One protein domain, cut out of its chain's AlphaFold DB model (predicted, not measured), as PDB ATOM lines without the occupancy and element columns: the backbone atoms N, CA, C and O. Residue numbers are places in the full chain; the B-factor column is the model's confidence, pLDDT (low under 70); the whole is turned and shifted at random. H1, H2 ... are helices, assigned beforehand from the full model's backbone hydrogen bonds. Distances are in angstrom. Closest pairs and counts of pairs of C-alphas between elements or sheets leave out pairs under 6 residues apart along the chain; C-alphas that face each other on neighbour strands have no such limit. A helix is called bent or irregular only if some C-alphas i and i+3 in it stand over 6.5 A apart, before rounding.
ATOM      1  N   VAL A   2     100.619 128.597 152.674       48.16
ATOM      2  CA  VAL A   2      99.338 129.086 153.254       48.16
ATOM      3  C   VAL A   2      98.365 127.938 153.581       48.16
ATOM      4  O   VAL A   2      97.839 127.879 154.685       48.16
ATOM      5  N   TYR A   3      98.230 126.953 152.684       43.94
ATOM      6  CA  TYR A   3      97.396 125.754 152.892       43.94
ATOM      7  C   TYR A   3      97.793 124.902 154.114       43.94
ATOM      8  O   TYR A   3      96.929 124.364 154.796       43.94
ATOM      9  N   GLN A   4      99.091 124.800 154.430       53.47
ATOM     10  CA  GLN A   4      99.558 124.084 155.627       53.47
ATOM     11  C   GLN A   4      99.242 124.867 156.905       53.47
ATOM     12  O   GLN A   4      98.782 124.273 157.872       53.47
ATOM     13  N   LYS A   5      99.408 126.197 156.898       56.94
ATOM     14  CA  LYS A   5      99.042 127.057 158.039       56.94
ATOM     15  C   LYS A   5      97.534 127.041 158.324       56.94
ATOM     16  O   LYS A   5      97.142 127.100 159.481       56.94
ATOM     17  N   LEU A   6      96.709 126.916 157.280       52.09
ATOM     18  CA  LEU A   6      95.258 126.759 157.409       52.09
ATOM     19  C   LEU A   6      94.879 125.394 158.011       52.09
ATOM     20  O   LEU A   6      93.983 125.344 158.842       52.09
ATOM     21  N   ASN A   7      95.583 124.309 157.663       47.56
ATOM     22  CA  ASN A   7      95.292 122.966 158.187       47.56
ATOM     23  C   ASN A   7      95.835 122.701 159.604       47.56
ATOM     24  O   ASN A   7      95.215 121.950 160.352       47.56
ATOM     25  N   ILE A   8      96.962 123.309 159.998       52.28
ATOM     26  CA  ILE A   8      97.568 123.117 161.334       52.28
ATOM     27  C   ILE A   8      96.678 123.692 162.458       52.28
ATOM     28  O   ILE A   8      96.723 123.216 163.589       52.28
ATOM     29  N   GLN A   9      95.812 124.668 162.157       51.22
ATOM     30  CA  GLN A   9      94.995 125.367 163.161       51.22
ATOM     31  C   GLN A   9      93.576 124.798 163.364       51.22
ATOM     32  O   GLN A   9      92.823 125.344 164.174       51.22
ATOM     33  N   ILE A  10      93.210 123.710 162.671       48.38
ATOM     34  CA  ILE A  10      91.856 123.113 162.681       48.38
ATOM     35  C   ILE A  10      91.548 122.332 163.979       48.38
ATOM     36  O   ILE A  10      90.382 122.164 164.329       48.38
ATOM     37  N   ASN A  11      92.557 121.897 164.742       45.84
ATOM     38  CA  ASN A  11      92.373 120.915 165.826       45.84
ATOM     39  C   ASN A  11      92.065 121.480 167.234       45.84
ATOM     40  O   ASN A  11      91.954 120.705 168.179       45.84
ATOM     41  N   ILE A  12      91.936 122.802 167.415       50.97
ATOM     42  CA  ILE A  12      92.100 123.431 168.751       50.97
ATOM     43  C   ILE A  12      90.771 123.839 169.434       50.97
ATOM     44  O   ILE A  12      90.771 124.435 170.508       50.97
ATOM     45  N   LYS A  13      89.594 123.493 168.899       41.66
ATOM     46  CA  LYS A  13      88.335 123.694 169.648       41.66
ATOM     47  C   LYS A  13      87.515 122.413 169.719       41.66
ATOM     48  O   LYS A  13      86.767 122.106 168.811       41.66
ATOM     49  N   GLN A  14      87.661 121.719 170.851       43.28
ATOM     50  CA  GLN A  14      86.710 120.744 171.400       43.28
ATOM     51  C   GLN A  14      86.192 119.688 170.412       43.28
ATOM     52  O   GLN A  14      85.083 119.826 169.923       43.28
ATOM     53  N   SER A  15      86.944 118.603 170.192       44.44
ATOM     54  CA  SER A  15      86.492 117.331 169.571       44.44
ATOM     55  C   SER A  15      85.729 117.380 168.230       44.44
ATOM     56  O   SER A  15      85.413 116.327 167.685       44.44
ATOM     57  N   GLU A  16      85.493 118.555 167.656       46.41
ATOM     58  CA  GLU A  16      84.877 118.777 166.360       46.41
ATOM     59  C   GLU A  16      85.830 119.620 165.516       46.41
ATOM     60  O   GLU A  16      86.265 120.707 165.896       46.41
ATOM     61  N   PHE A  17      86.192 119.088 164.351       53.56
ATOM     62  CA  PHE A  17      87.025 119.786 163.382       53.56
ATOM     63  C   PHE A  17      86.308 121.065 162.930       53.56
ATOM     64  O   PHE A  17      85.263 120.988 162.276       53.56
ATOM     65  N   ILE A  18      86.872 122.245 163.221       54.50
ATOM     66  CA  ILE A  18      86.371 123.500 162.643       54.50
ATOM     67  C   ILE A  18      86.635 123.450 161.137       54.50
ATOM     68  O   ILE A  18      87.748 123.675 160.667       54.50
ATOM     69  N   THR A  19      85.594 123.140 160.375       58.69
ATOM     70  CA  THR A  19      85.612 123.043 158.907       58.69
ATOM     71  C   THR A  19      85.159 124.336 158.225       58.69
ATOM     72  O   THR A  19      85.166 124.424 156.994       58.69
ATOM     73  N   ASP A  20      84.801 125.362 159.003       71.25
ATOM     74  CA  ASP A  20      84.346 126.646 158.480       71.25
ATOM     75  C   ASP A  20      85.512 127.454 157.884       71.25
ATOM     76  O   ASP A  20      86.378 127.996 158.578       71.25
ATOM     77  N   ARG A  21      85.520 127.532 156.550       71.06
ATOM     78  CA  ARG A  21      86.558 128.199 155.755       71.06
ATOM     79  C   ARG A  21      86.659 129.697 156.048       71.06
ATOM     80  O   ARG A  21      87.746 130.250 155.891       71.06
ATOM     81  N   GLN A  22      85.572 130.349 156.467       74.88
ATOM     82  CA  GLN A  22      85.582 131.787 156.761       74.88
ATOM     83  C   GLN A  22      86.393 132.085 158.024       74.88
ATOM     84  O   GLN A  22      87.288 132.928 158.001       74.88
ATOM     85  N   GLN A  23      86.195 131.299 159.082       73.75
ATOM     86  CA  GLN A  23      86.938 131.449 160.337       73.75
ATOM     87  C   GLN A  23      88.447 131.214 160.157       73.75
ATOM     88  O   GLN A  23      89.271 131.884 160.787       73.75
ATOM     89  N   LEU A  24      88.822 130.282 159.276       71.81
ATOM     90  CA  LEU A  24      90.220 130.007 158.937       71.81
ATOM     91  C   LEU A  24      90.876 131.178 158.193       71.81
ATOM     92  O   LEU A  24      92.013 131.548 158.499       71.81
ATOM     93  N   LEU A  25      90.156 131.784 157.245       80.62
ATOM     94  CA  LEU A  25      90.632 132.957 156.513       80.62
ATOM     95  C   LEU A  25      90.788 134.167 157.435       80.62
ATOM     96  O   LEU A  25      91.863 134.766 157.448       80.62
ATOM     97  N   ASP A  26      89.794 134.479 158.267       81.88
ATOM     98  CA  ASP A  26      89.858 135.614 159.199       81.88
ATOM     99  C   ASP A  26      91.057 135.505 160.145       81.88
ATOM    100  O   ASP A  26      91.799 136.466 160.384       81.88
ATOM    101  N   ARG A  27      91.309 134.294 160.651       74.69
ATOM    102  CA  ARG A  27      92.450 134.023 161.524       74.69
ATOM    103  C   ARG A  27      93.785 134.169 160.795       74.69
ATOM    104  O   ARG A  27      94.726 134.718 161.376       74.69
ATOM    105  N   TYR A  28      93.885 133.712 159.547       83.12
ATOM    106  CA  TYR A  28      95.083 133.899 158.725       83.12
ATOM    107  C   TYR A  28      95.351 135.383 158.449       83.12
ATOM    108  O   TYR A  28      96.473 135.857 158.666       83.12
ATOM    109  N   MET A  29      94.310 136.118 158.044       84.88
ATOM    110  CA  MET A  29      94.372 137.551 157.756       84.88
ATOM    111  C   MET A  29      94.856 138.349 158.966       84.88
ATOM    112  O   MET A  29      95.705 139.229 158.830       84.88
ATOM    113  N   LYS A  30      94.397 137.987 160.166       83.19
ATOM    114  CA  LYS A  30      94.802 138.652 161.410       83.19
ATOM    115  C   LYS A  30      96.247 138.356 161.829       83.19
ATOM    116  O   LYS A  30      96.913 139.226 162.387       83.19
ATOM    117  N   ASN A  31      96.729 137.132 161.612       78.31
ATOM    118  CA  ASN A  31      97.965 136.666 162.251       78.31
ATOM    119  C   ASN A  31      99.187 136.629 161.328       78.31
ATOM    120  O   ASN A  31     100.284 136.953 161.784       78.31
ATOM    121  N   PHE A  32      99.013 136.253 160.059       81.69
ATOM    122  CA  PHE A  32     100.126 135.904 159.170       81.69
ATOM    123  C   PHE A  32     100.186 136.741 157.892       81.69
ATOM    124  O   PHE A  32     101.281 136.940 157.369       81.69
ATOM    125  N   PHE A  33      99.049 137.241 157.401       85.94
ATOM    126  CA  PHE A  33      98.949 137.896 156.093       85.94
ATOM    127  C   PHE A  33      99.923 139.063 155.915       85.94
ATOM    128  O   PHE A  33     100.685 139.074 154.954       85.94
ATOM    129  N   PHE A  34      99.965 140.000 156.867       86.31
ATOM    130  CA  PHE A  34     100.864 141.157 156.787       86.31
ATOM    131  C   PHE A  34     102.341 140.741 156.699       86.31
ATOM    132  O   PHE A  34     103.066 141.184 155.814       86.31
ATOM    133  N   SER A  35     102.768 139.831 157.579       84.19
ATOM    134  CA  SER A  35     104.137 139.299 157.594       84.19
ATOM    135  C   SER A  35     104.473 138.536 156.310       84.19
ATOM    136  O   SER A  35     105.586 138.631 155.791       84.19
ATOM    137  N   ASP A  36     103.508 137.785 155.773       85.94
ATOM    138  CA  ASP A  36     103.683 137.025 154.543       85.94
ATOM    139  C   ASP A  36     103.800 137.942 153.315       85.94
ATOM    140  O   ASP A  36     104.710 137.733 152.514       85.94
ATOM    141  N   ILE A  37     102.963 138.977 153.205       88.25
ATOM    142  CA  ILE A  37     102.996 139.939 152.095       88.25
ATOM    143  C   ILE A  37     104.253 140.790 152.113       88.25
ATOM    144  O   ILE A  37     104.904 140.903 151.079       88.25
ATOM    145  N   VAL A  38     104.610 141.364 153.264       86.62
ATOM    146  CA  VAL A  38     105.804 142.210 153.387       86.62
ATOM    147  C   VAL A  38     107.026 141.421 152.927       86.62
ATOM    148  O   VAL A  38     107.736 141.849 152.026       86.62
ATOM    149  N   ALA A  39     107.215 140.204 153.437       82.62
ATOM    150  CA  ALA A  39     108.330 139.372 153.005       82.62
ATOM    151  C   ALA A  39     108.294 139.064 151.498       82.62
ATOM    152  O   ALA A  39     109.330 139.125 150.852       82.62
ATOM    153  N   VAL A  40     107.133 138.755 150.914       85.25
ATOM    154  CA  VAL A  40     107.036 138.452 149.473       85.25
ATOM    155  C   VAL A  40     107.366 139.673 148.613       85.25
ATOM    156  O   VAL A  40     108.150 139.542 147.678       85.25
ATOM    157  N   ILE A  41     106.820 140.847 148.946       86.81
ATOM    158  CA  ILE A  41     107.040 142.097 148.203       86.81
ATOM    159  C   ILE A  41     108.524 142.467 148.169       86.81
ATOM    160  O   ILE A  41     109.006 142.929 147.143       86.81
ATOM    161  N   PHE A  42     109.246 142.255 149.269       84.12
ATOM    162  CA  PHE A  42     110.649 142.645 149.373       84.12
ATOM    163  C   PHE A  42     111.629 141.550 148.914       84.12
ATOM    164  O   PHE A  42     112.652 141.854 148.307       84.12
ATOM    165  N   ILE A  43     111.322 140.267 149.136       80.75
ATOM    166  CA  ILE A  43     112.231 139.158 148.794       80.75
ATOM    167  C   ILE A  43     112.157 138.800 147.311       80.75
ATOM    168  O   ILE A  43     113.195 138.581 146.696       80.75
ATOM    169  N   VAL A  44     110.954 138.710 146.731       81.62
ATOM    170  CA  VAL A  44     110.784 138.194 145.360       81.62
ATOM    171  C   VAL A  44     111.509 139.066 144.330       81.62
ATOM    172  O   VAL A  44     112.304 138.516 143.569       81.62
ATOM    173  N   PRO A  45     111.331 140.398 144.304       79.56
ATOM    174  CA  PRO A  45     112.013 141.227 143.313       79.56
ATOM    175  C   PRO A  45     113.534 141.243 143.490       79.56
ATOM    176  O   PRO A  45     114.266 141.247 142.501       79.56
ATOM    177  N   THR A  46     114.001 141.211 144.743       77.00
ATOM    178  CA  THR A  46     115.431 141.194 145.066       77.00
ATOM    179  C   THR A  46     116.067 139.859 144.678       77.00
ATOM    180  O   THR A  46     117.169 139.838 144.156       77.00
ATOM    181  N   PHE A  47     115.358 138.735 144.838       75.94
ATOM    182  CA  PHE A  47     115.838 137.414 144.420       75.94
ATOM    183  C   PHE A  47     115.977 137.281 142.898       75.94
ATOM    184  O   PHE A  47     116.907 136.645 142.410       75.94
ATOM    185  N   PHE A  48     115.054 137.876 142.138       80.75
ATOM    186  CA  PHE A  48     115.101 137.855 140.675       80.75
ATOM    187  C   PHE A  48     115.974 138.971 140.078       80.75
ATOM    188  O   PHE A  48     115.952 139.140 138.861       80.75
ATOM    189  N   ASN A  49     116.715 139.725 140.905       71.88
ATOM    190  CA  ASN A  49     117.521 140.880 140.496       71.88
ATOM    191  C   ASN A  49     116.763 141.837 139.556       71.88
ATOM    192  O   ASN A  49     117.335 142.405 138.631       71.88
ATOM    193  N   GLN A  50     115.450 141.999 139.762       71.62
ATOM    194  CA  GLN A  50     114.611 142.825 138.881       71.62
ATOM    195  C   GLN A  50     114.874 144.317 139.060       71.62
ATOM    196  O   GLN A  50     114.588 145.115 138.170       71.62
ATOM    197  N   PHE A  51     115.396 144.694 140.223       68.38
ATOM    198  CA  PHE A  51     115.846 146.039 140.492       68.38
ATOM    199  C   PHE A  51     117.364 146.056 140.307       68.38
ATOM    200  O   PHE A  51     118.072 145.430 141.092       68.38
ATOM    201  N   GLU A  52     117.865 146.750 139.283       78.25
ATOM    202  CA  GLU A  52     119.298 147.024 139.065       78.25
ATOM    203  C   GLU A  52     119.841 147.975 140.153       78.25
ATOM    204  O   GLU A  52     120.291 149.089 139.895       78.25
ATOM    205  N   LEU A  53     119.708 147.574 141.415       79.81
ATOM    206  CA  LEU A  53     120.094 148.357 142.577       79.81
ATOM    207  C   LEU A  53     121.518 147.998 142.999       79.81
ATOM    208  O   LEU A  53     121.881 146.822 142.933       79.81
ATOM    209  N   PRO A  54     122.287 148.967 143.525       82.25
ATOM    210  CA  PRO A  54     123.533 148.697 144.229       82.25
ATOM    211  C   PRO A  54     123.361 147.608 145.297       82.25
ATOM    212  O   PRO A  54     122.356 147.597 146.016       82.25
ATOM    213  N   ASP A  55     124.371 146.748 145.457       80.69
ATOM    214  CA  ASP A  55     124.376 145.612 146.398       80.69
ATOM    215  C   ASP A  55     123.935 145.994 147.817       80.69
ATOM    216  O   ASP A  55     123.254 145.243 148.515       80.69
ATOM    217  N   MET A  56     124.305 147.194 148.254       81.31
ATOM    218  CA  MET A  56     123.922 147.748 149.545       81.31
ATOM    219  C   MET A  56     122.404 147.939 149.689       81.31
ATOM    220  O   MET A  56     121.824 147.544 150.702       81.31
ATOM    221  N   LEU A  57     121.746 148.517 148.680       81.25
ATOM    222  CA  LEU A  57     120.298 148.728 148.703       81.25
ATOM    223  C   LEU A  57     119.557 147.393 148.655       81.25
ATOM    224  O   LEU A  57     118.563 147.230 149.359       81.25
ATOM    225  N   GLN A  58     120.077 146.410 147.913       81.12
ATOM    226  CA  GLN A  58     119.532 145.052 147.929       81.12
ATOM    227  C   GLN A  58     119.567 144.456 149.346       81.12
ATOM    228  O   GLN A  58     118.556 143.939 149.818       81.12
ATOM    229  N   ARG A  59     120.685 144.598 150.078       80.88
ATOM    230  CA  ARG A  59     120.809 144.132 151.476       80.88
ATOM    231  C   ARG A  59     119.801 144.803 152.411       80.88
ATOM    232  O   ARG A  59     119.188 144.118 153.226       80.88
ATOM    233  N   ILE A  60     119.584 146.112 152.271       83.88
ATOM    234  CA  ILE A  60     118.582 146.850 153.062       83.88
ATOM    235  C   ILE A  60     117.166 146.352 152.746       83.88
ATOM    236  O   ILE A  60     116.366 146.139 153.658       83.88
ATOM    237  N   LEU A  61     116.865 146.098 151.469       84.88
ATOM    238  CA  LEU A  61     115.572 145.563 151.040       84.88
ATOM    239  C   LEU A  61     115.323 144.125 151.512       84.88
ATOM    240  O   LEU A  61     114.169 143.714 151.553       84.88
ATOM    241  N   PHE A  62     116.344 143.373 151.939       83.81
ATOM    242  CA  PHE A  62     116.150 142.062 152.566       83.81
ATOM    243  C   PHE A  62     115.730 142.133 154.044       83.81
ATOM    244  O   PHE A  62     115.083 141.198 154.518       83.81
ATOM    245  N   LEU A  63     116.009 143.223 154.776       85.25
ATOM    246  CA  LEU A  63     115.705 143.354 156.217       85.25
ATOM    247  C   LEU A  63     114.230 143.103 156.614       85.25
ATOM    248  O   LEU A  63     113.996 142.515 157.677       85.25
ATOM    249  N   PRO A  64     113.211 143.454 155.800       84.44
ATOM    250  CA  PRO A  64     111.814 143.136 156.092       84.44
ATOM    251  C   PRO A  64     111.517 141.633 156.248       84.44
ATOM    252  O   PRO A  64     110.469 141.278 156.795       84.44
ATOM    253  N   VAL A  65     112.427 140.731 155.848       83.88
ATOM    254  CA  VAL A  65     112.310 139.287 156.123       83.88
ATOM    255  C   VAL A  65     112.149 138.993 157.616       83.88
ATOM    256  O   VAL A  65     111.433 138.059 157.985       83.88
ATOM    257  N   PHE A  66     112.727 139.819 158.494       86.56
ATOM    258  CA  PHE A  66     112.661 139.616 159.941       86.56
ATOM    259  C   PHE A  66     111.244 139.755 160.516       86.56
ATOM    260  O   PHE A  66     110.959 139.201 161.579       86.56
ATOM    261  N   VAL A  67     110.293 140.344 159.777       84.19
ATOM    262  CA  VAL A  67     108.860 140.336 160.142       84.19
ATOM    263  C   VAL A  67     108.304 138.899 160.230       84.19
ATOM    264  O   VAL A  67     107.303 138.646 160.909       84.19
ATOM    265  N   LYS A  68     108.963 137.912 159.603       83.44
ATOM    266  CA  LYS A  68     108.616 136.481 159.702       83.44
ATOM    267  C   LYS A  68     108.957 135.850 161.050       83.44
ATOM    268  O   LYS A  68     108.408 134.791 161.350       83.44
ATOM    269  N   VAL A  69     109.783 136.477 161.892       84.19
ATOM    270  CA  VAL A  69     110.138 135.920 163.212       84.19
ATOM    271  C   VAL A  69     108.915 135.767 164.118       84.19
ATOM    272  O   VAL A  69     108.821 134.792 164.869       84.19
ATOM    273  N   LYS A  70     107.911 136.646 163.976       82.56
ATOM    274  CA  LYS A  70     106.610 136.479 164.642       82.56
ATOM    275  C   LYS A  70     105.948 135.155 164.252       82.56
ATOM    276  O   LYS A  70     105.470 134.432 165.121       82.56
ATOM    277  N   ASN A  71     105.959 134.815 162.964       81.94
ATOM    278  CA  ASN A  71     105.337 133.592 162.457       81.94
ATOM    279  C   ASN A  71     106.034 132.349 163.015       81.94
ATOM    280  O   ASN A  71     105.358 131.430 163.466       81.94
ATOM    281  N   VAL A  72     107.371 132.347 163.028       80.38
ATOM    282  CA  VAL A  72     108.167 131.254 163.608       80.38
ATOM    283  C   VAL A  72     107.858 131.102 165.096       80.38
ATOM    284  O   VAL A  72     107.594 129.997 165.561       80.38
ATOM    285  N   SER A  73     107.808 132.211 165.835       79.75
ATOM    286  CA  SER A  73     107.503 132.195 167.270       79.75
ATOM    287  C   SER A  73     106.110 131.632 167.564       79.75
ATOM    288  O   SER A  73     105.973 130.810 168.465       79.75
ATOM    289  N   MET A  74     105.096 132.020 166.781       77.25
ATOM    290  CA  MET A  74     103.734 131.483 166.904       77.25
ATOM    291  C   MET A  74     103.680 129.985 166.595       77.25
ATOM    292  O   MET A  74     103.101 129.227 167.365       77.25
ATOM    293  N   MET A  75     104.335 129.543 165.518       75.94
ATOM    294  CA  MET A  75     104.393 128.122 165.165       75.94
ATOM    295  C   MET A  75     105.063 127.285 166.263       75.94
ATOM    296  O   MET A  75     104.614 126.177 166.536       75.94
ATOM    297  N   LEU A  76     106.097 127.815 166.926       75.44
ATOM    298  CA  LEU A  76     106.766 127.150 168.050       75.44
ATOM    299  C   LEU A  76     105.915 127.100 169.332       75.44
ATOM    300  O   LEU A  76     106.181 126.266 170.194       75.44
ATOM    301  N   GLU A  77     104.948 128.006 169.532       74.44
ATOM    302  CA  GLU A  77     103.968 127.900 170.635       74.44
ATOM    303  C   GLU A  77     102.963 126.779 170.374       74.44
ATOM    304  O   GLU A  77     102.709 125.967 171.257       74.44
ATOM    305  N   GLU A  78     102.472 126.672 169.141       70.00
ATOM    306  CA  GLU A  78     101.433 125.702 168.779       70.00
ATOM    307  C   GLU A  78     101.901 124.237 168.879       70.00
ATOM    308  O   GLU A  78     101.073 123.354 169.052       70.00
ATOM    309  N   GLN A  79     103.210 123.946 168.833       66.88
ATOM    310  CA  GLN A  79     103.724 122.568 168.943       66.88
ATOM    311  C   GLN A  79     103.579 121.949 170.345       66.88
ATOM    312  O   GLN A  79     103.499 120.726 170.460       66.88
ATOM    313  N   LYS A  80     103.538 122.762 171.413       62.38
ATOM    314  CA  LYS A  80     103.526 122.263 172.802       62.38
ATOM    315  C   LYS A  80     102.240 121.501 173.148       62.38
ATOM    316  O   LYS A  80     102.269 120.626 174.002       62.38
ATOM    317  N   GLU A  81     101.135 121.797 172.467       58.00
ATOM    318  CA  GLU A  81      99.841 121.135 172.689       58.00
ATOM    319  C   GLU A  81      99.754 119.739 172.045       58.00
ATOM    320  O   GLU A  81      98.959 118.913 172.486       58.00
ATOM    321  N   TYR A  82     100.576 119.451 171.030       52.91
ATOM    322  CA  TYR A  82     100.502 118.195 170.269       52.91
ATOM    323  C   TYR A  82     101.424 117.105 170.794       52.91
ATOM    324  O   TYR A  82     101.156 115.917 170.614       52.91
ATOM    325  N   ILE A  83     102.527 117.502 171.422       55.16
ATOM    326  CA  ILE A  83     103.514 116.564 171.922       55.16
ATOM    327  C   ILE A  83     103.244 116.418 173.414       55.16
ATOM    328  O   ILE A  83     103.627 117.274 174.206       55.16
ATOM    329  N   GLY A  84     102.525 115.354 173.784       54.56
ATOM    330  CA  GLY A  84     102.250 114.960 175.169       54.56
ATOM    331  C   GLY A  84     103.529 114.544 175.896       54.56
ATOM    332  O   GLY A  84     103.721 113.375 176.221       54.56
ATOM    333  N   PHE A  85     104.441 115.495 176.070       57.16
ATOM    334  CA  PHE A  85     105.707 115.305 176.746       57.16
ATOM    335  C   PHE A  85     105.456 114.905 178.203       57.16
ATOM    336  O   PHE A  85     104.578 115.456 178.865       57.16
ATOM    337  N   SER A  86     106.259 113.967 178.712       61.62
ATOM    338  CA  SER A  86     106.410 113.807 180.158       61.62
ATOM    339  C   SER A  86     106.875 115.131 180.772       61.62
ATOM    340  O   SER A  86     107.530 115.924 180.088       61.62
ATOM    341  N   ASP A  87     106.579 115.359 182.055       66.75
ATOM    342  CA  ASP A  87     106.894 116.617 182.751       66.75
ATOM    343  C   ASP A  87     108.336 117.090 182.474       66.75
ATOM    344  O   ASP A  87     108.569 118.244 182.128       66.75
ATOM    345  N   THR A  88     109.314 116.176 182.483       66.38
ATOM    346  CA  THR A  88     110.727 116.481 182.195       66.38
ATOM    347  C   THR A  88     110.999 116.897 180.747       66.38
ATOM    348  O   THR A  88     111.794 117.805 180.501       66.38
ATOM    349  N   ALA A  89     110.362 116.249 179.770       70.75
ATOM    350  CA  ALA A  89     110.573 116.563 178.360       70.75
ATOM    351  C   ALA A  89     109.936 117.911 177.970       70.75
ATOM    352  O   ALA A  89     110.473 118.613 177.110       70.75
ATOM    353  N   GLY A  90     108.865 118.324 178.661       79.12
ATOM    354  CA  GLY A  90     108.260 119.648 178.503       79.12
ATOM    355  C   GLY A  90     109.207 120.788 178.895       79.12
ATOM    356  O   GLY A  90     109.291 121.789 178.182       79.12
ATOM    357  N   TYR A  91     109.982 120.619 179.971       78.62
ATOM    358  CA  TYR A  91     110.961 121.624 180.408       78.62
ATOM    359  C   TYR A  91     112.137 121.764 179.443       78.62
ATOM    360  O   TYR A  91     112.545 122.878 179.110       78.62
ATOM    361  N   ILE A  92     112.664 120.637 178.955       79.69
ATOM    362  CA  ILE A  92     113.737 120.633 177.953       79.69
ATOM    363  C   ILE A  92     113.256 121.328 176.675       79.69
ATOM    364  O   ILE A  92     113.978 122.148 176.113       79.69
ATOM    365  N   TRP A  93     112.019 121.057 176.251       83.19
ATOM    366  CA  TRP A  93     111.415 121.713 175.095       83.19
ATOM    367  C   TRP A  93     111.328 123.236 175.261       83.19
ATOM    368  O   TRP A  93     111.764 123.981 174.378       83.19
ATOM    369  N   ASP A  94     110.818 123.705 176.404       82.38
ATOM    370  CA  ASP A  94     110.724 125.135 176.705       82.38
ATOM    371  C   ASP A  94     112.108 125.812 176.695       82.38
ATOM    372  O   ASP A  94     112.250 126.923 176.172       82.38
ATOM    373  N   LEU A  95     113.140 125.132 177.205       84.44
ATOM    374  CA  LEU A  95     114.516 125.626 177.191       84.44
ATOM    375  C   LEU A  95     115.098 125.683 175.771       84.44
ATOM    376  O   LEU A  95     115.645 126.713 175.376       84.44
ATOM    377  N   CYS A  96     114.952 124.621 174.975       86.75
ATOM    378  CA  CYS A  96     115.413 124.589 173.585       86.75
ATOM    379  C   CYS A  96     114.770 125.703 172.752       86.75
ATOM    380  O   CYS A  96     115.448 126.392 171.988       86.75
ATOM    381  N   LYS A  97     113.466 125.921 172.936       86.50
ATOM    382  CA  LYS A  97     112.730 127.003 172.283       86.50
ATOM    383  C   LYS A  97     113.270 128.374 172.670       86.50
ATOM    384  O   LYS A  97     113.432 129.233 171.804       86.50
ATOM    385  N   LEU A  98     113.531 128.588 173.955       88.00
ATOM    386  CA  LEU A  98     114.085 129.839 174.452       88.00
ATOM    387  C   LEU A  98     115.485 130.096 173.875       88.00
ATOM    388  O   LEU A  98     115.743 131.199 173.405       88.00
ATOM    389  N   ILE A  99     116.350 129.077 173.832       90.25
ATOM    390  CA  ILE A  99     117.679 129.162 173.207       90.25
ATOM    391  C   ILE A  99     117.553 129.529 171.725       90.25
ATOM    392  O   ILE A  99     118.223 130.450 171.262       90.25
ATOM    393  N   LEU A 100     116.658 128.866 170.985       90.75
ATOM    394  CA  LEU A 100     116.425 129.161 169.572       90.75
ATOM    395  C   LEU A 100     115.934 130.602 169.359       90.75
ATOM    396  O   LEU A 100     116.416 131.286 168.459       90.75
ATOM    397  N   GLN A 101     115.012 131.084 170.198       88.50
ATOM    398  CA  GLN A 101     114.554 132.478 170.165       88.50
ATOM    399  C   GLN A 101     115.713 133.456 170.401       88.50
ATOM    400  O   GLN A 101     115.826 134.442 169.678       88.50
ATOM    401  N   THR A 102     116.594 133.168 171.361       91.44
ATOM    402  CA  THR A 102     117.781 133.986 171.638       91.44
ATOM    403  C   THR A 102     118.740 134.009 170.452       91.44
ATOM    404  O   THR A 102     119.159 135.086 170.042       91.44
ATOM    405  N   VAL A 103     119.035 132.853 169.849       93.44
ATOM    406  CA  VAL A 103     119.905 132.757 168.663       93.44
ATOM    407  C   VAL A 103     119.343 133.569 167.494       93.44
ATOM    408  O   VAL A 103     120.085 134.312 166.855       93.44
ATOM    409  N   ILE A 104     118.033 133.479 167.241       91.88
ATOM    410  CA  ILE A 104     117.367 134.260 166.189       91.88
ATOM    411  C   ILE A 104     117.468 135.762 166.479       91.88
ATOM    412  O   ILE A 104     117.773 136.532 165.570       91.88
ATOM    413  N   THR A 105     117.269 136.196 167.727       91.81
ATOM    414  CA  THR A 105     117.462 137.607 168.080       91.81
ATOM    415  C   THR A 105     118.908 138.044 167.890       91.81
ATOM    416  O   THR A 105     119.123 139.096 167.295       91.81
ATOM    417  N   CYS A 106     119.896 137.267 168.347       94.62
ATOM    418  CA  CYS A 106     121.309 137.601 168.149       94.62
ATOM    419  C   CYS A 106     121.642 137.757 166.665       94.62
ATOM    420  O   CYS A 106     122.338 138.691 166.285       94.62
ATOM    421  N   HIS A 107     121.100 136.877 165.821       94.12
ATOM    422  CA  HIS A 107     121.249 136.981 164.376       94.12
ATOM    423  C   HIS A 107     120.663 138.295 163.840       94.12
ATOM    424  O   HIS A 107     121.347 139.009 163.111       94.12
ATOM    425  N   ILE A 108     119.436 138.658 164.229       93.38
ATOM    426  CA  ILE A 108     118.810 139.922 163.801       93.38
ATOM    427  C   ILE A 108     119.628 141.124 164.277       93.38
ATOM    428  O   ILE A 108     119.995 141.976 163.480       93.38
ATOM    429  N   VAL A 109     119.926 141.196 165.572       94.81
ATOM    430  CA  VAL A 109     120.635 142.331 166.173       94.81
ATOM    431  C   VAL A 109     122.035 142.473 165.579       94.81
ATOM    432  O   VAL A 109     122.408 143.570 165.176       94.81
ATOM    433  N   GLY A 110     122.781 141.373 165.457       95.81
ATOM    434  CA  GLY A 110     124.122 141.377 164.876       95.81
ATOM    435  C   GLY A 110     124.113 141.782 163.403       95.81
ATOM    436  O   GLY A 110     124.888 142.639 162.993       95.81
ATOM    437  N   THR A 111     123.196 141.238 162.596       94.81
ATOM    438  CA  THR A 111     123.095 141.617 161.173       94.81
ATOM    439  C   THR A 111     122.644 143.063 160.977       94.81
ATOM    440  O   THR A 111     123.132 143.723 160.057       94.81
ATOM    441  N   LEU A 112     121.773 143.594 161.842       94.88
ATOM    442  CA  LEU A 112     121.413 145.013 161.843       94.88
ATOM    443  C   LEU A 112     122.602 145.900 162.230       94.88
ATOM    444  O   LEU A 112     122.834 146.902 161.562       94.88
ATOM    445  N   TYR A 113     123.384 145.511 163.241       95.81
ATOM    446  CA  TYR A 113     124.571 146.255 163.671       95.81
ATOM    447  C   TYR A 113     125.674 146.267 162.605       95.81
ATOM    448  O   TYR A 113     126.268 147.304 162.318       95.81
ATOM    449  N   HIS A 114     125.891 145.135 161.933       95.50
ATOM    450  CA  HIS A 114     126.745 145.070 160.750       95.50
ATOM    451  C   HIS A 114     126.224 145.972 159.630       95.50
ATOM    452  O   HIS A 114     126.977 146.734 159.033       95.50
ATOM    453  N   THR A 115     124.926 145.890 159.320       93.69
ATOM    454  CA  THR A 115     124.321 146.697 158.251       93.69
ATOM    455  C   THR A 115     124.443 148.188 158.545       93.69
ATOM    456  O   THR A 115     124.679 148.950 157.613       93.69
ATOM    457  N   LEU A 116     124.350 148.600 159.813       94.88
ATOM    458  CA  LEU A 116     124.569 149.983 160.226       94.88
ATOM    459  C   LEU A 116     125.970 150.474 159.835       94.88
ATOM    460  O   LEU A 116     126.054 151.486 159.152       94.88
ATOM    461  N   ALA A 117     127.028 149.718 160.135       94.06
ATOM    462  CA  ALA A 117     128.393 150.083 159.738       94.06
ATOM    463  C   ALA A 117     128.565 150.167 158.207       94.06
ATOM    464  O   ALA A 117     129.202 151.079 157.686       94.06
ATOM    465  N   ILE A 118     127.932 149.257 157.453       92.19
ATOM    466  CA  ILE A 118     127.914 149.332 155.980       92.19
ATOM    467  C   ILE A 118     127.187 150.596 155.495       92.19
ATOM    468  O   ILE A 118     127.597 151.177 154.489       92.19
ATOM    469  N   VAL A 119     126.122 151.020 156.184       91.50
ATOM    470  CA  VAL A 119     125.391 152.263 155.896       91.50
ATOM    471  C   VAL A 119     126.224 153.494 156.192       91.50
ATOM    472  O   VAL A 119     126.305 154.382 155.348       91.50
ATOM    473  N   GLU A 120     126.877 153.532 157.342       92.50
ATOM    474  CA  GLU A 120     127.727 154.648 157.739       92.50
ATOM    475  C   GLU A 120     128.876 154.868 156.759       92.50
ATOM    476  O   GLU A 120     129.071 155.991 156.301       92.50
ATOM    477  N   LYS A 121     129.556 153.795 156.348       90.75
ATOM    478  CA  LYS A 121     130.667 153.899 155.399       90.75
ATOM    479  C   LYS A 121     130.223 154.277 153.987       90.75
ATOM    480  O   LYS A 121     130.801 155.167 153.388       90.75
ATOM    481  N   ASN A 122     129.200 153.614 153.440       88.44
ATOM    482  CA  ASN A 122     128.854 153.779 152.018       88.44
ATOM    483  C   ASN A 122     127.876 154.925 151.723       88.44
ATOM    484  O   ASN A 122     127.755 155.324 150.567       88.44
ATOM    485  N   LEU A 123     127.104 155.387 152.715       86.56
ATOM    486  CA  LEU A 123     126.087 156.428 152.517       86.56
ATOM    487  C   LEU A 123     126.421 157.731 153.244       86.56
ATOM    488  O   LEU A 123     125.985 158.791 152.798       86.56
ATOM    489  N   LEU A 124     127.129 157.655 154.373       88.31
ATOM    490  CA  LEU A 124     127.448 158.816 155.207       88.31
ATOM    491  C   LEU A 124     128.936 159.196 155.163       88.31
ATOM    492  O   LEU A 124     129.295 160.180 155.805       88.31
ATOM    493  N   ASP A 125     129.762 158.447 154.422       86.69
ATOM    494  CA  ASP A 125     131.218 158.616 154.316       86.69
ATOM    495  C   ASP A 125     131.911 158.718 155.696       86.69
ATOM    496  O   ASP A 125     132.777 159.564 155.925       86.69
ATOM    497  N   LEU A 126     131.490 157.870 156.647       85.12
ATOM    498  CA  LEU A 126     132.088 157.758 157.983       85.12
ATOM    499  C   LEU A 126     133.070 156.575 158.044       85.12
ATOM    500  O   LEU A 126     132.657 155.413 157.998       85.12
ATOM    501  N   ASP A 127     134.359 156.885 158.199       78.88
ATOM    502  CA  ASP A 127     135.473 155.918 158.200       78.88
ATOM    503  C   ASP A 127     135.895 155.436 159.609       78.88
ATOM    504  O   ASP A 127     136.959 154.840 159.780       78.88
ATOM    505  N   ASP A 128     135.088 155.695 160.641       90.12
ATOM    506  CA  ASP A 128     135.387 155.397 162.051       90.12
ATOM    507  C   ASP A 128     134.354 154.475 162.731       90.12
ATOM    508  O   ASP A 128     134.246 154.440 163.958       90.12
ATOM    509  N   ASN A 129     133.611 153.689 161.946       93.88
ATOM    510  CA  ASN A 129     132.649 152.713 162.470       93.88
ATOM    511  C   ASN A 129     133.330 151.517 163.172       93.88
ATOM    512  O   ASN A 129     134.558 151.347 163.178       93.88
ATOM    513  N   TRP A 130     132.526 150.653 163.794       95.38
ATOM    514  CA  TRP A 130     133.015 149.530 164.593       95.38
ATOM    515  C   TRP A 130     133.786 148.476 163.785       95.38
ATOM    516  O   TRP A 130     134.712 147.875 164.333       95.38
ATOM    517  N   LEU A 131     133.446 148.264 162.506       95.81
ATOM    518  CA  LEU A 131     134.165 147.332 161.631       95.81
ATOM    519  C   LEU A 131     135.560 147.870 161.295       95.81
ATOM    520  O   LEU A 131     136.531 147.113 161.329       95.81
ATOM    521  N   ASP A 132     135.657 149.168 161.000       94.62
ATOM    522  CA  ASP A 132     136.928 149.841 160.715       94.62
ATOM    523  C   ASP A 132     137.818 149.888 161.963       94.62
ATOM    524  O   ASP A 132     138.996 149.541 161.906       94.62
ATOM    525  N   THR A 133     137.236 150.195 163.126       93.56
ATOM    526  CA  THR A 133     137.959 150.217 164.411       93.56
ATOM    527  C   THR A 133     138.534 148.848 164.788       93.56
ATOM    528  O   THR A 133     139.611 148.764 165.377       93.56
ATOM    529  N   GLN A 134     137.826 147.765 164.461       93.88
ATOM    530  CA  GLN A 134     138.306 146.398 164.676       93.88
ATOM    531  C   GLN A 134     139.240 145.900 163.562       93.88
ATOM    532  O   GLN A 134     139.830 144.833 163.708       93.88
ATOM    533  N   GLY A 135     139.390 146.651 162.468       95.25
ATOM    534  CA  GLY A 135     140.202 146.254 161.320       95.25
ATOM    535  C   GLY A 135     139.617 145.085 160.524       95.25
ATOM    536  O   GLY A 135     140.367 144.379 159.861       95.25
ATOM    537  N   ILE A 136     138.298 144.866 160.592       96.31
ATOM    538  CA  ILE A 136     137.614 143.729 159.951       96.31
ATOM    539  C   ILE A 136     136.665 144.146 158.822       96.31
ATOM    540  O   ILE A 136     135.876 143.333 158.341       96.31
ATOM    541  N   TYR A 137     136.692 145.411 158.396       94.00
ATOM    542  CA  TYR A 137     135.798 145.905 157.343       94.00
ATOM    543  C   TYR A 137     135.966 145.136 156.021       94.00
ATOM    544  O   TYR A 137     134.976 144.683 155.435       94.00
ATOM    545  N   ASP A 138     137.217 144.942 155.598       94.06
ATOM    546  CA  ASP A 138     137.584 144.265 154.347       94.06
ATOM    547  C   ASP A 138     137.696 142.736 154.485       94.06
ATOM    548  O   ASP A 138     137.982 142.038 153.512       94.06
ATOM    549  N   GLU A 139     137.431 142.195 155.676       96.50
ATOM    550  CA  GLU A 139     137.496 140.758 155.934       96.50
ATOM    551  C   GLU A 139     136.346 139.985 155.275       96.50
ATOM    552  O   GLU A 139     135.291 140.514 154.875       96.50
ATOM    553  N   GLU A 140     136.522 138.669 155.194       96.12
ATOM    554  CA  GLU A 140     135.493 137.786 154.664       96.12
ATOM    555  C   GLU A 140     134.170 137.902 155.444       96.12
ATOM    556  O   GLU A 140     134.124 138.150 156.651       96.12
ATOM    557  N   TRP A 141     133.048 137.703 154.743       93.25
ATOM    558  CA  TRP A 141     131.705 137.901 155.304       93.25
ATOM    559  C   TRP A 141     131.455 137.076 156.574       93.25
ATOM    560  O   TRP A 141     130.710 137.508 157.451       93.25
ATOM    561  N   HIS A 142     132.063 135.892 156.675       95.44
ATOM    562  CA  HIS A 142     131.859 134.979 157.791       95.44
ATOM    563  C   HIS A 142     132.575 135.460 159.062       95.44
ATOM    564  O   HIS A 142     132.039 135.277 160.155       95.44
ATOM    565  N   ILE A 143     133.724 136.135 158.922       97.25
ATOM    566  CA  ILE A 143     134.456 136.769 160.029       97.25
ATOM    567  C   ILE A 143     133.617 137.923 160.574       97.25
ATOM    568  O   ILE A 143     133.235 137.920 161.744       97.25
ATOM    569  N   ARG A 144     133.206 138.841 159.689       96.56
ATOM    570  CA  ARG A 144     132.321 139.961 160.043       96.56
ATOM    571  C   ARG A 144     131.023 139.493 160.694       96.56
ATOM    572  O   ARG A 144     130.576 140.076 161.683       96.56
ATOM    573  N   TYR A 145     130.416 138.427 160.169       96.88
ATOM    574  CA  TYR A 145     129.204 137.847 160.738       96.88
ATOM    575  C   TYR A 145     129.423 137.314 162.155       96.88
ATOM    576  O   TYR A 145     128.617 137.612 163.035       96.88
ATOM    577  N   MET A 146     130.490 136.543 162.387       97.62
ATOM    578  CA  MET A 146     130.756 135.963 163.704       97.62
ATOM    579  C   MET A 146     131.045 137.036 164.754       97.62
ATOM    580  O   MET A 146     130.498 136.941 165.851       97.62
ATOM    581  N   GLU A 147     131.790 138.088 164.409       97.19
ATOM    582  CA  GLU A 147     132.024 139.232 165.304       97.19
ATOM    583  C   GLU A 147     130.724 139.986 165.617       97.19
ATOM    584  O   GLU A 147     130.409 140.262 166.776       97.19
ATOM    585  N   SER A 148     129.885 140.213 164.602       97.06
ATOM    586  CA  SER A 148     128.566 140.836 164.787       97.06
ATOM    587  C   SER A 148     127.648 139.997 165.683       97.06
ATOM    588  O   SER A 148     126.918 140.517 166.529       97.06
ATOM    589  N   PHE A 149     127.664 138.676 165.493       97.06
ATOM    590  CA  PHE A 149     126.858 137.730 166.257       97.06
ATOM    591  C   PHE A 149     127.353 137.606 167.702       97.06
ATOM    592  O   PHE A 149     126.543 137.602 168.631       97.06
ATOM    593  N   TYR A 150     128.671 137.562 167.904       96.19
ATOM    594  CA  TYR A 150     129.296 137.596 169.222       96.19
ATOM    595  C   TYR A 150     128.930 138.880 169.973       96.19
ATOM    596  O   TYR A 150     128.471 138.808 171.116       96.19
ATOM    597  N   TRP A 151     129.034 140.041 169.318       96.56
ATOM    598  CA  TRP A 151     128.633 141.322 169.899       96.56
ATOM    599  C   TRP A 151     127.157 141.323 170.328       96.56
ATOM    600  O   TRP A 151     126.816 141.776 171.427       96.56
ATOM    601  N   ALA A 152     126.271 140.744 169.512       96.50
ATOM    602  CA  ALA A 152     124.859 140.610 169.857       96.50
ATOM    603  C   ALA A 152     124.635 139.690 171.075       96.50
ATOM    604  O   ALA A 152     123.849 140.036 171.960       96.50
ATOM    605  N   ILE A 153     125.355 138.563 171.175       95.25
ATOM    606  CA  ILE A 153     125.329 137.693 172.366       95.25
ATOM    607  C   ILE A 153     125.791 138.466 173.604       95.25
ATOM    608  O   ILE A 153     125.095 138.457 174.620       95.25
ATOM    609  N   ALA A 154     126.932 139.155 173.524       95.00
ATOM    610  CA  ALA A 154     127.470 139.947 174.628       95.00
ATOM    611  C   ALA A 154     126.469 141.018 175.096       95.00
ATOM    612  O   ALA A 154     126.295 141.239 176.296       95.00
ATOM    613  N   THR A 155     125.746 141.633 174.160       94.50
ATOM    614  CA  THR A 155     124.709 142.635 174.442       94.50
ATOM    615  C   THR A 155     123.478 142.036 175.128       94.50
ATOM    616  O   THR A 155     122.938 142.644 176.054       94.50
ATOM    617  N   ILE A 156     123.039 140.830 174.744       93.44
ATOM    618  CA  ILE A 156     121.971 140.112 175.467       93.44
ATOM    619  C   ILE A 156     122.418 139.711 176.873       93.44
ATOM    620  O   ILE A 156     121.627 139.781 177.811       93.44
ATOM    621  N   MET A 157     123.687 139.344 177.040       91.38
ATOM    622  CA  MET A 157     124.274 138.986 178.333       91.38
ATOM    623  C   MET A 157     124.654 140.200 179.196       91.38
ATOM    624  O   MET A 157     125.349 140.039 180.195       91.38
ATOM    625  N   LEU A 158     124.189 141.403 178.835       89.69
ATOM    626  CA  LEU A 158     124.412 142.661 179.557       89.69
ATOM    627  C   LEU A 158     125.890 143.083 179.675       89.69
ATOM    628  O   LEU A 158     126.221 143.931 180.499       89.69
ATOM    629  N   ILE A 159     126.770 142.521 178.845       92.25
ATOM    630  CA  ILE A 159     128.177 142.939 178.731       92.25
ATOM    631  C   ILE A 159     128.307 144.148 177.794       92.25
ATOM    632  O   ILE A 159     129.212 144.946 177.992       92.25
ATOM    633  N   GLY A 160     127.416 144.233 176.793       81.62
ATOM    634  CA  GLY A 160     127.409 145.129 175.623       81.62
ATOM    635  C   GLY A 160     128.234 146.422 175.685       81.62
ATOM    636  O   GLY A 160     128.290 147.126 176.687       81.62
ATOM    637  N   THR A 161     128.838 146.781 174.553       87.81
ATOM    638  CA  THR A 161     129.718 147.951 174.437       87.81
ATOM    639  C   THR A 161     129.006 149.164 173.842       87.81
ATOM    640  O   THR A 161     128.014 149.052 173.117       87.81
ATOM    641  N   LYS A 162     129.543 150.356 174.123       90.69
ATOM    642  CA  LYS A 162     129.177 151.579 173.400       90.69
ATOM    643  C   LYS A 162     129.612 151.462 171.927       90.69
ATOM    644  O   LYS A 162     130.651 150.862 171.655       90.69
ATOM    645  N   GLY A 163     128.834 152.048 171.017       90.81
ATOM    646  CA  GLY A 163     129.235 152.266 169.626       90.81
ATOM    647  C   GLY A 163     130.380 153.279 169.488       90.81
ATOM    648  O   GLY A 163     130.591 154.110 170.380       90.81
ATOM    649  N   GLN A 164     131.105 153.203 168.376       93.12
ATOM    650  CA  GLN A 164     132.163 154.141 167.994       93.12
ATOM    651  C   GLN A 164     131.557 155.450 167.493       93.12
ATOM    652  O   GLN A 164     131.934 156.528 167.956       93.12
ATOM    653  N   THR A 165     130.531 155.356 166.649       94.12
ATOM    654  CA  THR A 165     129.829 156.524 166.116       94.12
ATOM    655  C   THR A 165     128.629 156.925 166.984       94.12
ATOM    656  O   THR A 165     128.170 156.214 167.893       94.12
ATOM    657  N   PHE A 166     128.062 158.096 166.684       93.12
ATOM    658  CA  PHE A 166     126.815 158.548 167.299       93.12
ATOM    659  C   PHE A 166     125.620 157.639 166.955       93.12
ATOM    660  O   PHE A 166     124.823 157.331 167.844       93.12
ATOM    661  N   LEU A 167     125.498 157.179 165.703       94.62
ATOM    662  CA  LEU A 167     124.379 156.326 165.284       94.62
ATOM    663  C   LEU A 167     124.501 154.919 165.871       94.62
ATOM    664  O   LEU A 167     123.508 154.388 166.371       94.62
ATOM    665  N   GLU A 168     125.707 154.350 165.906       95.56
ATOM    666  CA  GLU A 168     125.976 153.095 166.611       95.56
ATOM    667  C   GLU A 168     125.640 153.223 168.095       95.56
ATOM    668  O   GLU A 168     124.982 152.352 168.654       95.56
ATOM    669  N   THR A 169     126.004 154.337 168.738       95.62
ATOM    670  CA  THR A 169     125.659 154.575 170.148       95.62
ATOM    671  C   THR A 169     124.141 154.594 170.365       95.62
ATOM    672  O   THR A 169     123.654 153.972 171.312       95.62
ATOM    673  N   ILE A 170     123.372 155.257 169.492       95.69
ATOM    674  CA  ILE A 170     121.899 155.232 169.547       95.69
ATOM    675  C   ILE A 170     121.382 153.800 169.387       95.69
ATOM    676  O   ILE A 170     120.528 153.358 170.161       95.69
ATOM    677  N   PHE A 171     121.909 153.067 168.406       95.62
ATOM    678  CA  PHE A 171     121.532 151.683 168.154       95.62
ATOM    679  C   PHE A 171     121.822 150.783 169.364       95.62
ATOM    680  O   PHE A 171     120.948 150.013 169.770       95.62
ATOM    681  N   CYS A 172     122.995 150.915 169.992       95.00
ATOM    682  CA  CYS A 172     123.361 150.194 171.210       95.00
ATOM    683  C   CYS A 172     122.385 150.494 172.351       95.00
ATOM    684  O   CYS A 172     121.905 149.565 172.995       95.00
ATOM    685  N   CYS A 173     122.037 151.766 172.579       94.38
ATOM    686  CA  CYS A 173     121.078 152.158 173.615       94.38
ATOM    687  C   CYS A 173     119.705 151.502 173.407       94.38
ATOM    688  O   CYS A 173     119.143 150.928 174.340       94.38
ATOM    689  N   ILE A 174     119.174 151.550 172.182       93.62
ATOM    690  CA  ILE A 174     117.886 150.925 171.846       93.62
ATOM    691  C   ILE A 174     117.971 149.406 172.019       93.62
ATOM    692  O   ILE A 174     117.086 148.797 172.619       93.62
ATOM    693  N   THR A 175     119.052 148.799 171.531       94.38
ATOM    694  CA  THR A 175     119.269 147.353 171.612       94.38
ATOM    695  C   THR A 175     119.338 146.895 173.063       94.38
ATOM    696  O   THR A 175     118.615 145.974 173.420       94.38
ATOM    697  N   LEU A 176     120.105 147.572 173.922       92.62
ATOM    698  CA  LEU A 176     120.216 147.252 175.351       92.62
ATOM    699  C   LEU A 176     118.860 147.298 176.074       92.62
ATOM    700  O   LEU A 176     118.551 146.410 176.870       92.62
ATOM    701  N   LEU A 177     118.020 148.295 175.771       91.50
ATOM    702  CA  LEU A 177     116.670 148.402 176.341       91.50
ATOM    703  C   LEU A 177     115.752 147.249 175.908       91.50
ATOM    704  O   LEU A 177     114.884 146.828 176.672       91.50
ATOM    705  N   ILE A 178     115.932 146.726 174.697       89.62
ATOM    706  CA  ILE A 178     115.167 145.576 174.201       89.62
ATOM    707  C   ILE A 178     115.724 144.274 174.794       89.62
ATOM    708  O   ILE A 178     114.963 143.414 175.254       89.62
ATOM    709  N   THR A 179     117.047 144.110 174.805       90.25
ATOM    710  CA  THR A 179     117.697 142.856 175.190       90.25
ATOM    711  C   THR A 179     117.653 142.594 176.690       90.25
ATOM    712  O   THR A 179     117.572 141.429 177.078       90.25
ATOM    713  N   VAL A 180     117.582 143.622 177.545       91.62
ATOM    714  CA  VAL A 180     117.393 143.422 178.995       91.62
ATOM    715  C   VAL A 180     116.089 142.680 179.311       91.62
ATOM    716  O   VAL A 180     116.065 141.798 180.170       91.62
ATOM    717  N   GLY A 181     115.013 142.949 178.561       90.69
ATOM    718  CA  GLY A 181     113.752 142.215 178.694       90.69
ATOM    719  C   GLY A 181     113.884 140.747 178.278       90.69
ATOM    720  O   GLY A 181     113.294 139.859 178.899       90.69
ATOM    721  N   MET A 182     114.707 140.467 177.264       89.31
ATOM    722  CA  MET A 182     115.015 139.096 176.859       89.31
ATOM    723  C   MET A 182     115.849 138.356 177.901       89.31
ATOM    724  O   MET A 182     115.527 137.212 178.221       89.31
ATOM    725  N   PHE A 183     116.863 139.007 178.471       91.50
ATOM    726  CA  PHE A 183     117.654 138.441 179.559       91.50
ATOM    727  C   PHE A 183     116.773 138.086 180.765       91.50
ATOM    728  O   PHE A 183     116.832 136.963 181.268       91.50
ATOM    729  N   ALA A 184     115.874 138.991 181.165       92.75
ATOM    730  CA  ALA A 184     114.911 138.735 182.235       92.75
ATOM    731  C   ALA A 184     114.014 137.523 181.927       92.75
ATOM    732  O   ALA A 184     113.846 136.647 182.775       92.75
ATOM    733  N   LYS A 185     113.499 137.414 180.692       90.31
ATOM    734  CA  LYS A 185     112.706 136.254 180.252       90.31
ATOM    735  C   LYS A 185     113.492 134.947 180.372       90.31
ATOM    736  O   LYS A 185     112.925 133.946 180.813       90.31
ATOM    737  N   ILE A 186     114.767 134.948 179.977       90.38
ATOM    738  CA  ILE A 186     115.633 133.767 180.069       90.38
ATOM    739  C   ILE A 186     115.789 133.343 181.530       90.38
ATOM    740  O   ILE A 186     115.526 132.187 181.863       90.38
ATOM    741  N   LEU A 187     116.137 134.289 182.404       91.69
ATOM    742  CA  LEU A 187     116.350 134.028 183.824       91.69
ATOM    743  C   LEU A 187     115.085 133.489 184.506       91.69
ATOM    744  O   LEU A 187     115.145 132.466 185.186       91.69
ATOM    745  N   SER A 188     113.928 134.115 184.270       91.69
ATOM    746  CA  SER A 188     112.656 133.665 184.848       91.69
ATOM    747  C   SER A 188     112.266 132.259 184.394       91.69
ATOM    748  O   SER A 188     111.739 131.480 185.184       91.69
ATOM    749  N   LYS A 189     112.525 131.904 183.129       88.12
ATOM    750  CA  LYS A 189     112.217 130.562 182.618       88.12
ATOM    751  C   LYS A 189     113.125 129.492 183.210       88.12
ATOM    752  O   LYS A 189     112.626 128.432 183.570       88.12
ATOM    753  N   ILE A 190     114.417 129.778 183.357       89.44
ATOM    754  CA  ILE A 190     115.350 128.871 184.037       89.44
ATOM    755  C   ILE A 190     114.917 128.666 185.492       89.44
ATOM    756  O   ILE A 190     114.860 127.529 185.950       89.44
ATOM    757  N   GLN A 191     114.556 129.742 186.196       90.12
ATOM    758  CA  GLN A 191     114.080 129.656 187.576       90.12
ATOM    759  C   GLN A 191     112.822 128.784 187.699       90.12
ATOM    760  O   GLN A 191     112.793 127.890 188.536       90.12
ATOM    761  N   MET A 192     111.822 128.999 186.840       86.25
ATOM    762  CA  MET A 192     110.584 128.210 186.814       86.25
ATOM    763  C   MET A 192     110.872 126.711 186.637       86.25
ATOM    764  O   MET A 192     110.393 125.898 187.422       86.25
ATOM    765  N   ILE A 193     111.735 126.358 185.678       84.00
ATOM    766  CA  ILE A 193     112.128 124.963 185.430       84.00
ATOM    767  C   ILE A 193     112.840 124.365 186.652       84.00
ATOM    768  O   ILE A 193     112.567 123.227 187.035       84.00
ATOM    769  N   LEU A 194     113.747 125.114 187.290       85.44
ATOM    770  CA  LEU A 194     114.450 124.651 188.491       85.44
ATOM    771  C   LEU A 194     113.490 124.430 189.667       85.44
ATOM    772  O   LEU A 194     113.624 123.444 190.394       85.44
ATOM    773  N   GLU A 195     112.518 125.323 189.852       85.50
ATOM    774  CA  GLU A 195     111.479 125.183 190.875       85.50
ATOM    775  C   GLU A 195     110.633 123.928 190.634       85.50
ATOM    776  O   GLU A 195     110.446 123.130 191.555       85.50
ATOM    777  N   GLU A 196     110.209 123.697 189.392       80.81
ATOM    778  CA  GLU A 196     109.425 122.526 188.997       80.81
ATOM    779  C   GLU A 196     110.208 121.215 189.174       80.81
ATOM    780  O   GLU A 196     109.695 120.257 189.761       80.81
ATOM    781  N   MET A 197     111.484 121.179 188.772       79.06
ATOM    782  CA  MET A 197     112.372 120.028 188.995       79.06
ATOM    783  C   MET A 197     112.553 119.702 190.484       79.06
ATOM    784  O   MET A 197     112.730 118.541 190.861       79.06
TER     785      MET A 197
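This is residues 2 to 197 of the 302 residues of the protein "Cyclic nucleotide-binding protein" of Pseudocohnilembus persalinus (UniProt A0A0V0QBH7). Four helices, H3, H4, H5 and H8, lie in a single row that makes a loose, flat slab, with the long H5 between H4 and H8 and each helix running opposite ways to its neighbour in the row. H7 crosses H5 on one face of this row and reaches H8 with its last residues, short H6 sits beside H5, and H1 and H2 meet at a corner out past the beginning of H3, joined by a looping stretch. The printed part has 196 residues with eight named helices, H1 to H8 in order along the chain, and no named strand; the class is all helix. The whole is loose, with a radius of gyration of the C-alphas of 20.6 A, and spans 63 by 49 by 26 A.

The hub is H5, residues 87 to 124, which touches four other helices. It touches H4, residues 55 to 81, at a shallow tilt of 11 degrees, opposite ways, and the two form a helical hairpin; their closest C-alphas, of Phe 66 and Ile 108, are 7.3 A apart. H5 also touches H8, residues 166 to 197, at a shallow tilt of 5 degrees, opposite ways, with the closest C-alphas those of Tyr 91 and Ile 193 at 6.1 A. With residues 106 to 114 alone it touches H7, residues 141 to 156, at a steep tilt of 61 degrees, opposite ways; the closest C-alphas, of Gly 110 and Ser 148, are 4.5 A apart. H7 touches H8 with residues 155 to 156 alone, at a steep tilt of 63 degrees, the same way, and the closest C-alphas, of Ile 156 and Thr 179, are 5.1 A apart. H6, residues 130 to 133, only just touches H5, with 3 pairs of C-alphas within 8 A, the closest those of Ala 117 and Leu 131 at 6.7 A. H4 touches H3, residues 33 to 47, in a second helical hairpin at a steep tilt of 37 degrees, only just past shallow, opposite ways; the closest C-alphas, of Ala 39 and Val 65, are 5.1 A apart. H2, residues 21 to 31, and H3 meet only through their link. H1, residues 2 to 8, touches H2 about perpendicular, at 76 degrees, with the C-alphas of Leu 6 and Leu 24 closest at 6.2 A. H4 and H8 are apart. The helix packing is mostly crossed, but only just: of 6 pairs that touch and have a tilt, 2 are shallow. Every O i to N i+4 pair is within hydrogen-bond range in H1, H2 and H7; the counts are 9 of 11 in H3, 12 of 23 in H4, 33 of 34 in H5 and 26 of 28 in H8, and H6 is too short for such a pair.

H5 is the longest helix, 54.4 A from C-alpha 87 at (106.894, 116.617, 182.751) to C-alpha 124 at (127.448, 158.816, 155.207). H8 measures 46.5 A and ends with C-alpha 197 at (112.372, 120.028, 188.995); it has a kink of 29 degrees near residue 177. H4 measures 43.5 A, has a kink of 29 degrees near residue 66, and is only just irregular, with C-alphas 61 and 64 6.7 A apart. H7 measures 22.5 A, H3 20.5 A, H2 15.6 A, H1 10.2 A and H6 5.0 A. H1 begins with C-alpha 2 at (99.338, 129.086, 153.254).

The two C-alphas farthest apart, of Ser 15 and Asp 127, are 63.4 A apart. The printed part has no cut. The link from H1 to H2, residues 9 to 20, is long; those from H2 to H3, H4 to H5 and H5 to H6 are tight. The mean pLDDT of the printed part is 82.6, and it is under 70 at residues 2 to 19, residue 51 and residues 79 to 88 of this model.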